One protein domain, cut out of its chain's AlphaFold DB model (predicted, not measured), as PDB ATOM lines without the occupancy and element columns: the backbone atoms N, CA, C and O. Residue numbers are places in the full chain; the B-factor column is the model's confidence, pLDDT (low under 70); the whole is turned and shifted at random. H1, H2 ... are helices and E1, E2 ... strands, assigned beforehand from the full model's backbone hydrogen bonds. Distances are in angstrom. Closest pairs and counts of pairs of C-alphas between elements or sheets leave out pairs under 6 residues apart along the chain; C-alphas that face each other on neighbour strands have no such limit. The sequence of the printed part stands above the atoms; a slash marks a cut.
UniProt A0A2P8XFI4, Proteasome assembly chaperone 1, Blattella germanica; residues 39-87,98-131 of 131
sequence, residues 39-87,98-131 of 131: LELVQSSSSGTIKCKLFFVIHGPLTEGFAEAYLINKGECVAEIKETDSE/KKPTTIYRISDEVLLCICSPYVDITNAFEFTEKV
ATOM      1  N   LEU A  39      78.156-120.119  62.052       60.56
ATOM      2  CA  LEU A  39      76.951-119.780  62.785       60.56
ATOM      3  C   LEU A  39      76.523-118.382  62.349       60.56
ATOM      4  O   LEU A  39      77.141-117.387  62.728       60.56
ATOM      5  N   GLU A  40      75.469-118.305  61.548       64.88
ATOM      6  CA  GLU A  40      74.870-117.035  61.163       64.88
ATOM      7  C   GLU A  40      73.808-116.622  62.176       64.88
ATOM      8  O   GLU A  40      72.835-117.344  62.415       64.88
ATOM      9  N   LEU A  41      73.992-115.433  62.753       69.12
ATOM     10  CA  LEU A  41      73.003-114.788  63.604       69.12
ATOM     11  C   LEU A  41      72.016-114.006  62.732       69.12
ATOM     12  O   LEU A  41      72.325-112.929  62.225       69.12
ATOM     13  N   VAL A  42      70.802-114.522  62.602       71.69
ATOM     14  CA  VAL A  42      69.690-113.826  61.960       71.69
ATOM     15  C   VAL A  42      68.894-113.109  63.040       71.69
ATOM     16  O   VAL A  42      68.179-113.739  63.814       71.69
ATOM     17  N   GLN A  43      69.012-111.784  63.109       73.06
ATOM     18  CA  GLN A  43      68.205-110.977  64.022       73.06
ATOM     19  C   GLN A  43      66.768-110.875  63.499       73.06
ATOM     20  O   GLN A  43      66.528-110.447  62.372       73.06
ATOM     21  N   SER A  44      65.808-111.284  64.324       63.31
ATOM     22  CA  SER A  44      64.379-111.261  64.003       63.31
ATOM     23  C   SER A  44      63.725-109.918  64.339       63.31
ATOM     24  O   SER A  44      62.718-109.562  63.733       63.31
ATOM     25  N   SER A  45      64.296-109.158  65.283       60.44
ATOM     26  CA  SER A  45      63.770-107.859  65.719       60.44
ATOM     27  C   SER A  45      64.799-106.745  65.517       60.44
ATOM     28  O   SER A  45      65.992-106.930  65.744       60.44
ATOM     29  N   SER A  46      64.336-105.553  65.128       56.97
ATOM     30  CA  SER A  46      65.164-104.344  64.981       56.97
ATOM     31  C   SER A  46      65.526-103.693  66.325       56.97
ATOM     32  O   SER A  46      65.860-102.507  66.375       56.97
ATOM     33  N   SER A  47      65.363-104.418  67.433       55.75
ATOM     34  CA  SER A  47      65.629-103.908  68.769       55.75
ATOM     35  C   SER A  47      67.135-103.747  68.929       55.75
ATOM     36  O   SER A  47      67.882-104.708  68.768       55.75
ATOM     37  N   GLY A  48      67.579-102.532  69.259       66.75
ATOM     38  CA  GLY A  48      68.968-102.258  69.625       66.75
ATOM     39  C   GLY A  48      69.437-103.078  70.834       66.75
ATOM     40  O   GLY A  48      68.752-103.987  71.301       66.75
ATOM     41  N   THR A  49      70.614-102.745  71.363       73.81
ATOM     42  CA  THR A  49      71.268-103.474  72.461       73.81
ATOM     43  C   THR A  49      70.298-103.833  73.594       73.81
ATOM     44  O   THR A  49      69.731-102.953  74.247       73.81
ATOM     45  N   ILE A  50      70.123-105.131  73.837       77.25
ATOM     46  CA  ILE A  50      69.271-105.650  74.909       77.25
ATOM     47  C   ILE A  50      70.121-105.764  76.173       77.25
ATOM     48  O   ILE A  50      71.216-106.321  76.142       77.25
ATOM     49  N   LYS A  51      69.628-105.240  77.298       81.12
ATOM     50  CA  LYS A  51      70.268-105.473  78.598       81.12
ATOM     51  C   LYS A  51      69.943-106.891  79.044       81.12
ATOM     52  O   LYS A  51      68.772-107.228  79.153       81.12
ATOM     53  N   CYS A  52      70.954-107.703  79.323       84.69
ATOM     54  CA  CYS A  52      70.770-109.065  79.811       84.69
ATOM     55  C   CYS A  52      71.274-109.162  81.254       84.69
ATOM     56  O   CYS A  52      72.426-108.840  81.529       84.69
ATOM     57  N   LYS A  53      70.409-109.581  82.184       87.69
ATOM     58  CA  LYS A  53      70.823-109.986  83.540       87.69
ATOM     59  C   LYS A  53      70.884-111.497  83.685       87.69
ATOM     60  O   LYS A  53      71.619-111.990  84.536       87.69
ATOM     61  N   LEU A  54      70.079-112.217  82.907       88.06
ATOM     62  CA  LEU A  54      69.972-113.662  82.989       88.06
ATOM     63  C   LEU A  54      69.807-114.254  81.593       88.06
ATOM     64  O   LEU A  54      68.844-113.951  80.890       88.06
ATOM     65  N   PHE A  55      70.749-115.114  81.224       88.88
ATOM     66  CA  PHE A  55      70.756-115.833  79.961       88.88
ATOM     67  C   PHE A  55      70.644-117.330  80.249       88.88
ATOM     68  O   PHE A  55      71.538-117.929  80.844       88.88
ATOM     69  N   PHE A  56      69.518-117.928  79.871       89.44
ATOM     70  CA  PHE A  56      69.287-119.359  80.018       89.44
ATOM     71  C   PHE A  56      69.643-120.081  78.729       89.44
ATOM     72  O   PHE A  56      69.112-119.744  77.675       89.44
ATOM     73  N   VAL A  57      70.476-121.114  78.823       90.00
ATOM     74  CA  VAL A  57      70.750-122.030  77.714       90.00
ATOM     75  C   VAL A  57      70.021-123.336  77.973       90.00
ATOM     76  O   VAL A  57      70.217-123.977  79.005       90.00
ATOM     77  N   ILE A  58      69.156-123.711  77.041       89.44
ATOM     78  CA  ILE A  58      68.378-124.938  77.083       89.44
ATOM     79  C   ILE A  58      68.920-125.890  76.035       89.44
ATOM     80  O   ILE A  58      68.897-125.610  74.840       89.44
ATOM     81  N   HIS A  59      69.376-127.040  76.519       88.25
ATOM     82  CA  HIS A  59      69.858-128.140  75.705       88.25
ATOM     83  C   HIS A  59      69.159-129.431  76.124       88.25
ATOM     84  O   HIS A  59      68.987-129.693  77.320       88.25
ATOM     85  N   GLY A  60      68.750-130.220  75.133       84.94
ATOM     86  CA  GLY A  60      68.107-131.514  75.320       84.94
ATOM     87  C   GLY A  60      66.588-131.502  75.084       84.94
ATOM     88  O   GLY A  60      65.909-130.508  75.334       84.94
ATOM     89  N   PRO A  61      66.015-132.634  74.642       83.62
ATOM     90  CA  PRO A  61      64.631-132.693  74.161       83.62
ATOM     91  C   PRO A  61      63.579-132.496  75.265       83.62
ATOM     92  O   PRO A  61      62.491-131.987  75.008       83.62
ATOM     93  N   LEU A  62      63.881-132.899  76.505       86.56
ATOM     94  CA  LEU A  62      62.948-132.759  77.630       86.56
ATOM     95  C   LEU A  62      62.817-131.301  78.084       86.56
ATOM     96  O   LEU A  62      61.717-130.818  78.346       86.56
ATOM     97  N   THR A  63      63.946-130.605  78.187       87.62
ATOM     98  CA  THR A  63      64.018-129.202  78.603       87.62
ATOM     99  C   THR A  63      63.537-128.279  77.485       87.62
ATOM    100  O   THR A  63      62.835-127.314  77.780       87.62
ATOM    101  N   GLU A  64      63.811-128.617  76.218       88.69
ATOM    102  CA  GLU A  64      63.216-127.978  75.034       88.69
ATOM    103  C   GLU A  64      61.687-128.053  75.093       88.69
ATOM    104  O   GLU A  64      61.029-127.017  75.091       88.69
ATOM    105  N   GLY A  65      61.110-129.251  75.252       86.25
ATOM    106  CA  GLY A  65      59.654-129.417  75.310       86.25
ATOM    107  C   GLY A  65      59.003-128.664  76.477       86.25
ATOM    108  O   GLY A  65      57.929-128.077  76.325       86.25
ATOM    109  N   PHE A  66      59.663-128.618  77.639       89.25
ATOM    110  CA  PHE A  66      59.207-127.797  78.762       89.25
ATOM    111  C   PHE A  66      59.230-126.300  78.421       89.25
ATOM    112  O   PHE A  66      58.264-125.581  78.693       89.25
ATOM    113  N   ALA A  67      60.313-125.820  77.814       88.19
ATOM    114  CA  ALA A  67      60.450-124.423  77.437       88.19
ATOM    115  C   ALA A  67      59.436-124.010  76.367       88.19
ATOM    116  O   ALA A  67      58.777-122.980  76.522       88.19
ATOM    117  N   GLU A  68      59.253-124.835  75.336       86.19
ATOM    118  CA  GLU A  68      58.250-124.632  74.289       86.19
ATOM    119  C   GLU A  68      56.836-124.538  74.880       86.19
ATOM    120  O   GLU A  68      56.083-123.623  74.542       86.19
ATOM    121  N   ALA A  69      56.488-125.413  75.828       86.75
ATOM    122  CA  ALA A  69      55.157-125.427  76.429       86.75
ATOM    123  C   ALA A  69      54.887-124.240  77.374       86.75
ATOM    124  O   ALA A  69      53.782-123.684  77.369       86.75
ATOM    125  N   TYR A  70      55.868-123.848  78.197       85.81
ATOM    126  CA  TYR A  70      55.628-122.948  79.336       85.81
ATOM    127  C   TYR A  70      56.310-121.580  79.246       85.81
ATOM    128  O   TYR A  70      55.828-120.628  79.868       85.81
ATOM    129  N   LEU A  71      57.411-121.463  78.501       83.50
ATOM    130  CA  LEU A  71      58.256-120.266  78.478       83.50
ATOM    131  C   LEU A  71      58.123-119.478  77.167       83.50
ATOM    132  O   LEU A  71      58.006-118.254  77.211       83.50
ATOM    133  N   ILE A  72      58.070-120.160  76.016       79.44
ATOM    134  CA  ILE A  72      58.065-119.504  74.694       79.44
ATOM    135  C   ILE A  72      56.753-118.775  74.400       79.44
ATOM    136  O   ILE A  72      56.785-117.706  73.804       79.44
ATOM    137  N   ASN A  73      55.604-119.271  74.873       75.62
ATOM    138  CA  ASN A  73      54.296-118.635  74.631       75.62
ATOM    139  C   ASN A  73      54.202-117.170  75.115       75.62
ATOM    140  O   ASN A  73      53.250-116.470  74.780       75.62
ATOM    141  N   LYS A  74      55.162-116.713  75.925       69.38
ATOM    142  CA  LYS A  74      55.259-115.342  76.440       69.38
ATOM    143  C   LYS A  74      56.457-114.565  75.887       69.38
ATOM    144  O   LYS A  74      56.598-113.394  76.221       69.38
ATOM    145  N   GLY A  75      57.328-115.214  75.117       77.06
ATOM    146  CA  GLY A  75      58.586-114.647  74.654       77.06
ATOM    147  C   GLY A  75      58.547-114.215  73.192       77.06
ATOM    148  O   GLY A  75      57.882-114.827  72.361       77.06
ATOM    149  N   GLU A  76      59.298-113.167  72.871       85.44
ATOM    150  CA  GLU A  76      59.527-112.713  71.497       85.44
ATOM    151  C   GLU A  76      60.810-113.349  70.952       85.44
ATOM    152  O   GLU A  76      61.835-113.348  71.634       85.44
ATOM    153  N   CYS A  77      60.782-113.888  69.730       85.88
ATOM    154  CA  CYS A  77      62.001-114.357  69.068       85.88
ATOM    155  C   CYS A  77      62.857-113.150  68.672       85.88
ATOM    156  O   CYS A  77      62.426-112.313  67.882       85.88
ATOM    157  N   VAL A  78      64.068-113.062  69.217       86.00
ATOM    158  CA  VAL A  78      64.992-111.950  68.971       86.00
ATOM    159  C   VAL A  78      66.013-112.317  67.910       86.00
ATOM    160  O   VAL A  78      66.365-111.470  67.086       86.00
ATOM    161  N   ALA A  79      66.497-113.557  67.932       83.44
ATOM    162  CA  ALA A  79      67.502-114.016  66.992       83.44
ATOM    163  C   ALA A  79      67.440-115.527  66.763       83.44
ATOM    164  O   ALA A  79      67.042-116.292  67.640       83.44
ATOM    165  N   GLU A  80      67.911-115.951  65.600       83.94
ATOM    166  CA  GLU A  80      68.134-117.350  65.257       83.94
ATOM    167  C   GLU A  80      69.603-117.542  64.890       83.94
ATOM    168  O   GLU A  80      70.172-116.738  64.158       83.94
ATOM    169  N   ILE A  81      70.206-118.617  65.376       81.06
ATOM    170  CA  ILE A  81      71.540-119.064  65.005       81.06
ATOM    171  C   ILE A  81      71.371-120.272  64.081       81.06
ATOM    172  O   ILE A  81      70.862-121.324  64.489       81.06
ATOM    173  N   LYS A  82      71.776-120.106  62.823       79.38
ATOM    174  CA  LYS A  82      71.730-121.146  61.787       79.38
ATOM    175  C   LYS A  82      73.140-121.637  61.494       79.38
ATOM    176  O   LYS A  82      74.058-120.831  61.427       79.38
ATOM    177  N   GLU A  83      73.301-122.944  61.300       69.56
ATOM    178  CA  GLU A  83      74.477-123.459  60.596       69.56
ATOM    179  C   GLU A  83      74.314-123.121  59.115       69.56
ATOM    180  O   GLU A  83      73.384-123.613  58.466       69.56
ATOM    181  N   THR A  84      75.201-122.285  58.588       62.91
ATOM    182  CA  THR A  84      75.368-122.138  57.146       62.91
ATOM    183  C   THR A  84      76.204-123.318  56.673       62.91
ATOM    184  O   THR A  84      77.397-123.409  56.967       62.91
ATOM    185  N   ASP A  85      75.567-124.253  55.967       59.81
ATOM    186  CA  ASP A  85      76.293-125.278  55.222       59.81
ATOM    187  C   ASP A  85      77.114-124.541  54.148       59.81
ATOM    188  O   ASP A  85      76.550-123.941  53.229       59.81
ATOM    189  N   SER A  86      78.441-124.509  54.300       46.28
ATOM    190  CA  SER A  86      79.336-123.920  53.306       46.28
ATOM    191  C   SER A  86      79.131-124.632  51.968       46.28
ATOM    192  O   SER A  86      79.354-125.834  51.866       46.28
ATOM    193  N   GLU A  87      78.640-123.873  50.988       47.66
ATOM    194  CA  GLU A  87      78.604-124.130  49.545       47.66
ATOM    195  C   GLU A  87      79.051-125.536  49.100       47.66
ATOM    196  O   GLU A  87      80.239-125.758  48.890       47.66
ATOM    197  N   LYS A  98      67.558-128.785  59.644       68.31
ATOM    198  CA  LYS A  98      67.998-128.793  61.041       68.31
ATOM    199  C   LYS A  98      67.247-127.662  61.751       68.31
ATOM    200  O   LYS A  98      67.199-126.548  61.229       68.31
ATOM    201  N   LYS A  99      66.612-127.948  62.895       76.50
ATOM    202  CA  LYS A  99      66.009-126.888  63.719       76.50
ATOM    203  C   LYS A  99      67.131-125.904  64.093       76.50
ATOM    204  O   LYS A  99      68.156-126.380  64.583       76.50
ATOM    205  N   PRO A 100      66.991-124.593  63.845       81.69
ATOM    206  CA  PRO A 100      67.998-123.624  64.256       81.69
ATOM    207  C   PRO A 100      68.010-123.473  65.778       81.69
ATOM    208  O   PRO A 100      67.013-123.749  66.448       81.69
ATOM    209  N   THR A 101      69.131-123.002  66.314       87.06
ATOM    210  CA  THR A 101      69.181-122.517  67.696       87.06
ATOM    211  C   THR A 101      68.458-121.172  67.743       87.06
ATOM    212  O   THR A 101      68.679-120.326  66.884       87.06
ATOM    213  N   THR A 102      67.568-120.959  68.704       88.50
ATOM    214  CA  THR A 102      66.687-119.777  68.741       88.50
ATOM    215  C   THR A 102      66.819-119.050  70.069       88.50
ATOM    216  O   THR A 102      66.885-119.675  71.123       88.50
ATOM    217  N   ILE A 103      66.880-117.719  70.025       89.19
ATOM    218  CA  ILE A 103      66.990-116.856  71.201       89.19
ATOM    219  C   ILE A 103      65.693-116.070  71.355       89.19
ATOM    220  O   ILE A 103      65.336-115.243  70.512       89.19
ATOM    221  N   TYR A 104      65.020-116.298  72.474       89.44
ATOM    222  CA  TYR A 104      63.796-115.627  72.877       89.44
ATOM    223  C   TYR A 104      64.060-114.634  74.003       89.44
ATOM    224  O   TYR A 104      64.804-114.910  74.944       89.44
ATOM    225  N   ARG A 105      63.378-113.495  73.958       88.50
ATOM    226  CA  ARG A 105      63.261-112.567  75.079       88.50
ATOM    227  C   ARG A 105      61.970-112.860  75.821       88.50
ATOM    228  O   ARG A 105      60.891-112.616  75.294       88.50
ATOM    229  N   ILE A 106      62.086-113.384  77.038       89.31
ATOM    230  CA  ILE A 106      60.927-113.712  77.889       89.31
ATOM    231  C   ILE A 106      60.546-112.522  78.779       89.31
ATOM    232  O   ILE A 106      59.386-112.354  79.147       89.31
ATOM    233  N   SER A 107      61.526-111.698  79.146       86.31
ATOM    234  CA  SER A 107      61.343-110.482  79.941       86.31
ATOM    235  C   SER A 107      62.368-109.431  79.511       86.31
ATOM    236  O   SER A 107      63.251-109.720  78.706       86.31
ATOM    237  N   ASP A 108      62.288-108.214  80.045       84.88
ATOM    238  CA  ASP A 108      63.168-107.103  79.657       84.88
ATOM    239  C   ASP A 108      64.660-107.391  79.825       84.88
ATOM    240  O   ASP A 108      65.464-106.878  79.053       84.88
ATOM    241  N   GLU A 109      65.016-108.230  80.797       87.69
ATOM    242  CA  GLU A 109      66.406-108.549  81.131       87.69
ATOM    243  C   GLU A 109      66.699-110.059  81.138       87.69
ATOM    244  O   GLU A 109      67.737-110.484  81.651       87.69
ATOM    245  N   VAL A 110      65.777-110.872  80.606       88.81
ATOM    246  CA  VAL A 110      65.883-112.338  80.608       88.81
ATOM    247  C   VAL A 110      65.775-112.879  79.192       88.81
ATOM    248  O   VAL A 110      64.745-112.725  78.525       88.81
ATOM    249  N   LEU A 111      66.834-113.562  78.777       89.56
ATOM    250  CA  LEU A 111      66.957-114.210  77.483       89.56
ATOM    251  C   LEU A 111      66.987-115.731  77.650       89.56
ATOM    252  O   LEU A 111      67.535-116.265  78.615       89.56
ATOM    253  N   LEU A 112      66.389-116.419  76.687       91.00
ATOM    254  CA  LEU A 112      66.306-117.867  76.616       91.00
ATOM    255  C   LEU A 112      66.835-118.332  75.265       91.00
ATOM    256  O   LEU A 112      66.230-118.046  74.240       91.00
ATOM    257  N   CYS A 113      67.930-119.075  75.269       90.00
ATOM    258  CA  CYS A 113      68.493-119.732  74.103       90.00
ATOM    259  C   CYS A 113      68.080-121.203  74.106       90.00
ATOM    260  O   CYS A 113      68.423-121.943  75.026       90.00
ATOM    261  N   ILE A 114      67.340-121.628  73.089       90.75
ATOM    262  CA  ILE A 114      66.995-123.029  72.859       90.75
ATOM    263  C   ILE A 114      67.935-123.557  71.789       90.75
ATOM    264  O   ILE A 114      67.861-123.155  70.625       90.75
ATOM    265  N   CYS A 115      68.846-124.432  72.202       88.50
ATOM    266  CA  CYS A 115      69.846-125.007  71.324       88.50
ATOM    267  C   CYS A 115      69.240-126.064  70.411       88.50
ATOM    268  O   CYS A 115      68.440-126.900  70.824       88.50
ATOM    269  N   SER A 116      69.701-126.060  69.165       84.94
ATOM    270  CA  SER A 116      69.465-127.157  68.242       84.94
ATOM    271  C   SER A 116      69.995-128.474  68.827       84.94
ATOM    272  O   SER A 116      71.087-128.478  69.401       84.94
ATOM    273  N   PRO A 117      69.313-129.615  68.615       79.56
ATOM    274  CA  PRO A 117      69.797-130.924  69.067       79.56
ATOM    275  C   PRO A 117      71.127-131.344  68.422       79.56
ATOM    276  O   PRO A 117      71.729-132.325  68.848       79.56
ATOM    277  N   TYR A 118      71.573-130.629  67.386       76.25
ATOM    278  CA  TYR A 118      72.838-130.871  66.694       76.25
ATOM    279  C   TYR A 118      74.012-130.063  67.265       76.25
ATOM    280  O   TYR A 118      75.154-130.331  66.901       76.25
ATOM    281  N   VAL A 119      73.753-129.088  68.140       75.62
ATOM    282  CA  VAL A 119      74.803-128.317  68.814       75.62
ATOM    283  C   VAL A 119      75.279-129.115  70.019       75.62
ATOM    284  O   VAL A 119      74.460-129.544  70.828       75.62
ATOM    285  N   ASP A 120      76.587-129.328  70.149       78.56
ATOM    286  CA  ASP A 120      77.147-129.947  71.351       78.56
ATOM    287  C   ASP A 120      77.001-129.017  72.564       78.56
ATOM    288  O   ASP A 120      77.048-127.793  72.436       78.56
ATOM    289  N   ILE A 121      76.841-129.591  73.756       76.25
ATOM    290  CA  ILE A 121      76.647-128.829  74.993       76.25
ATOM    291  C   ILE A 121      77.848-127.925  75.303       76.25
ATOM    292  O   ILE A 121      77.671-126.827  75.830       76.25
ATOM    293  N   THR A 122      79.053-128.352  74.914       75.19
ATOM    294  CA  THR A 122      80.291-127.573  75.040       75.19
ATOM    295  C   THR A 122      80.189-126.273  74.241       75.19
ATOM    296  O   THR A 122      80.382-125.189  74.787       75.19
ATOM    297  N   ASN A 123      79.749-126.371  72.985       73.94
ATOM    298  CA  ASN A 123      79.562-125.224  72.095       73.94
ATOM    299  C   ASN A 123      78.363-124.363  72.521       73.94
ATOM    300  O   ASN A 123      78.374-123.145  72.361       73.94
ATOM    301  N   ALA A 124      77.323-124.977  73.091       73.62
ATOM    302  CA  ALA A 124      76.180-124.252  73.638       73.62
ATOM    303  C   ALA A 124      76.581-123.342  74.809       73.62
ATOM    304  O   ALA A 124      76.016-122.258  74.972       73.62
ATOM    305  N   PHE A 125      77.561-123.760  75.615       74.75
ATOM    306  CA  PHE A 125      78.067-122.957  76.725       74.75
ATOM    307  C   PHE A 125      78.873-121.743  76.250       74.75
ATOM    308  O   PHE A 125      78.770-120.682  76.862       74.75
ATOM    309  N   GLU A 126      79.581-121.832  75.121       77.06
ATOM    310  CA  GLU A 126      80.288-120.681  74.533       77.06
ATOM    311  C   GLU A 126      79.347-119.513  74.198       77.06
ATOM    312  O   GLU A 126      79.761-118.352  74.202       77.06
ATOM    313  N   PHE A 127      78.057-119.782  73.956       72.44
ATOM    314  CA  PHE A 127      77.066-118.719  73.773       72.44
ATOM    315  C   PHE A 127      76.898-117.856  75.021       72.44
ATOM    316  O   PHE A 127      76.562-116.686  74.897       72.44
ATOM    317  N   THR A 128      77.148-118.404  76.212       74.81
ATOM    318  CA  THR A 128      77.066-117.649  77.467       74.81
ATOM    319  C   THR A 128      78.246-116.703  77.667       74.81
ATOM    320  O   THR A 128      78.083-115.675  78.310       74.81
ATOM    321  N   GLU A 129      79.415-117.002  77.091       72.19
ATOM    322  CA  GLU A 129      80.610-116.157  77.220       72.19
ATOM    323  C   GLU A 129      80.549-114.902  76.340       72.19
ATOM    324  O   GLU A 129      81.246-113.921  76.593       72.19
ATOM    325  N   LYS A 130      79.728-114.938  75.284       65.56
ATOM    326  CA  LYS A 130      79.617-113.873  74.277       65.56
ATOM    327  C   LYS A 130      78.437-112.914  74.506       65.56
ATOM    328  O   LYS A 130      78.234-112.029  73.674       65.56
ATOM    329  N   VAL A 131      77.664-113.096  75.582       59.50
ATOM    330  CA  VAL A 131      76.468-112.304  75.956       59.50
ATOM    331  C   VAL A 131      76.786-111.373  77.118       59.50
ATOM    332  O   VAL A 131      76.349-110.201  77.048       59.50
TER     333      VAL A 131
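Overview. This is residues 39 to 87 and 98 to 131 of the 131 residues of the protein "Proteasome assembly chaperone 1" of Blattella germanica (UniProt A0A2P8XFI4). A five-stranded, strongly twisted and curled sheet makes the body, with H2 covering strands E2 and E5 and running along them. H1 packs on the same two strands near their last residues, 58 and 114, while the link of residues 44 to 53 joins the sheet's two edge strands. The printed part has 83 residues, with five named strands and two named helices in the order E1 E2 H1 E3 E4 E5 H2, and the class is mixed, helices and strands. Across the mixed sheet the order is E1, E3, E4, E5, E2, with E5 and E2 parallel and the other neighbours antiparallel. The whole is compact, with a radius of gyration of the C-alphas of 12.4 A and spans of 36 by 30 by 22 A.

Along the chain. Begin in the sheet with E3, the longest strand, residues 76 to 84: find C-alpha 76 at (59.527, -112.713, 71.497) and go 23.4 A to C-alpha 84. E4, residues 101 to 107, is 18.9 A long, and E5, residues 110 to 114, is 13.3 A. The edge strands are E1, residues 39 to 43, 12.5 A from C-alpha 39 at (76.951, -119.780, 62.785), and E2, residues 54 to 58, 12.8 A. H1, residues 61 to 70, covers 14.2 A; H2, residues 121 to 129, covers 13.5 A and ends at C-alpha 129, (80.610, -116.157, 77.220).

Arrangement. Look first at E3 and E4, antiparallel at 165 degrees, where N 81 and O 101 are 2.7 A apart, within hydrogen-bond range. On the other side of E3, E1 is antiparallel at 152 degrees, with N 42 and O 80 at 2.8 A. E4 and E5 form a hairpin at 157 degrees, with N 104 and O 112 at 2.8 A. E5 and E2 are parallel at 15 degrees, with N 58 and O 113 at 2.8 A. E2, H1 and E3 make a split strand-helix-strand unit, two strands running the same way with E4 and E5 between them; its crossover is right-handed. H1 is on the sheet, and its closest C-alphas to E2 are Glu 64 and Ile 58, 6.3 A apart. H2 is on the sheet at a height of 9.5 A, over E5 and E2; its line and that of E2 stand at 14 degrees on the local plane. The closest C-alphas of H2 and E2 are those of Thr 128 and Phe 55, 7.0 A apart. H1 and H2 are apart. In H1 every O i to N i+4 pair is within hydrogen-bond range; in H2 2 of 5 are, beside 6 of 6 O i to N i+3 pairs.

Size, cuts and confidence. The two C-alphas farthest apart are those of Glu 87 and Asp 108, 37.9 A. Residues 88 to 97 are not printed, and C-alphas 87 and 98 are 16.3 A apart across this cut. Of the links that are printed whole, none is long. The mean pLDDT of the printed part is 78.8; look for values under 70 at residues 39 to 41, 44 to 48, 74, 83 to 87, 98 and 130 to 131.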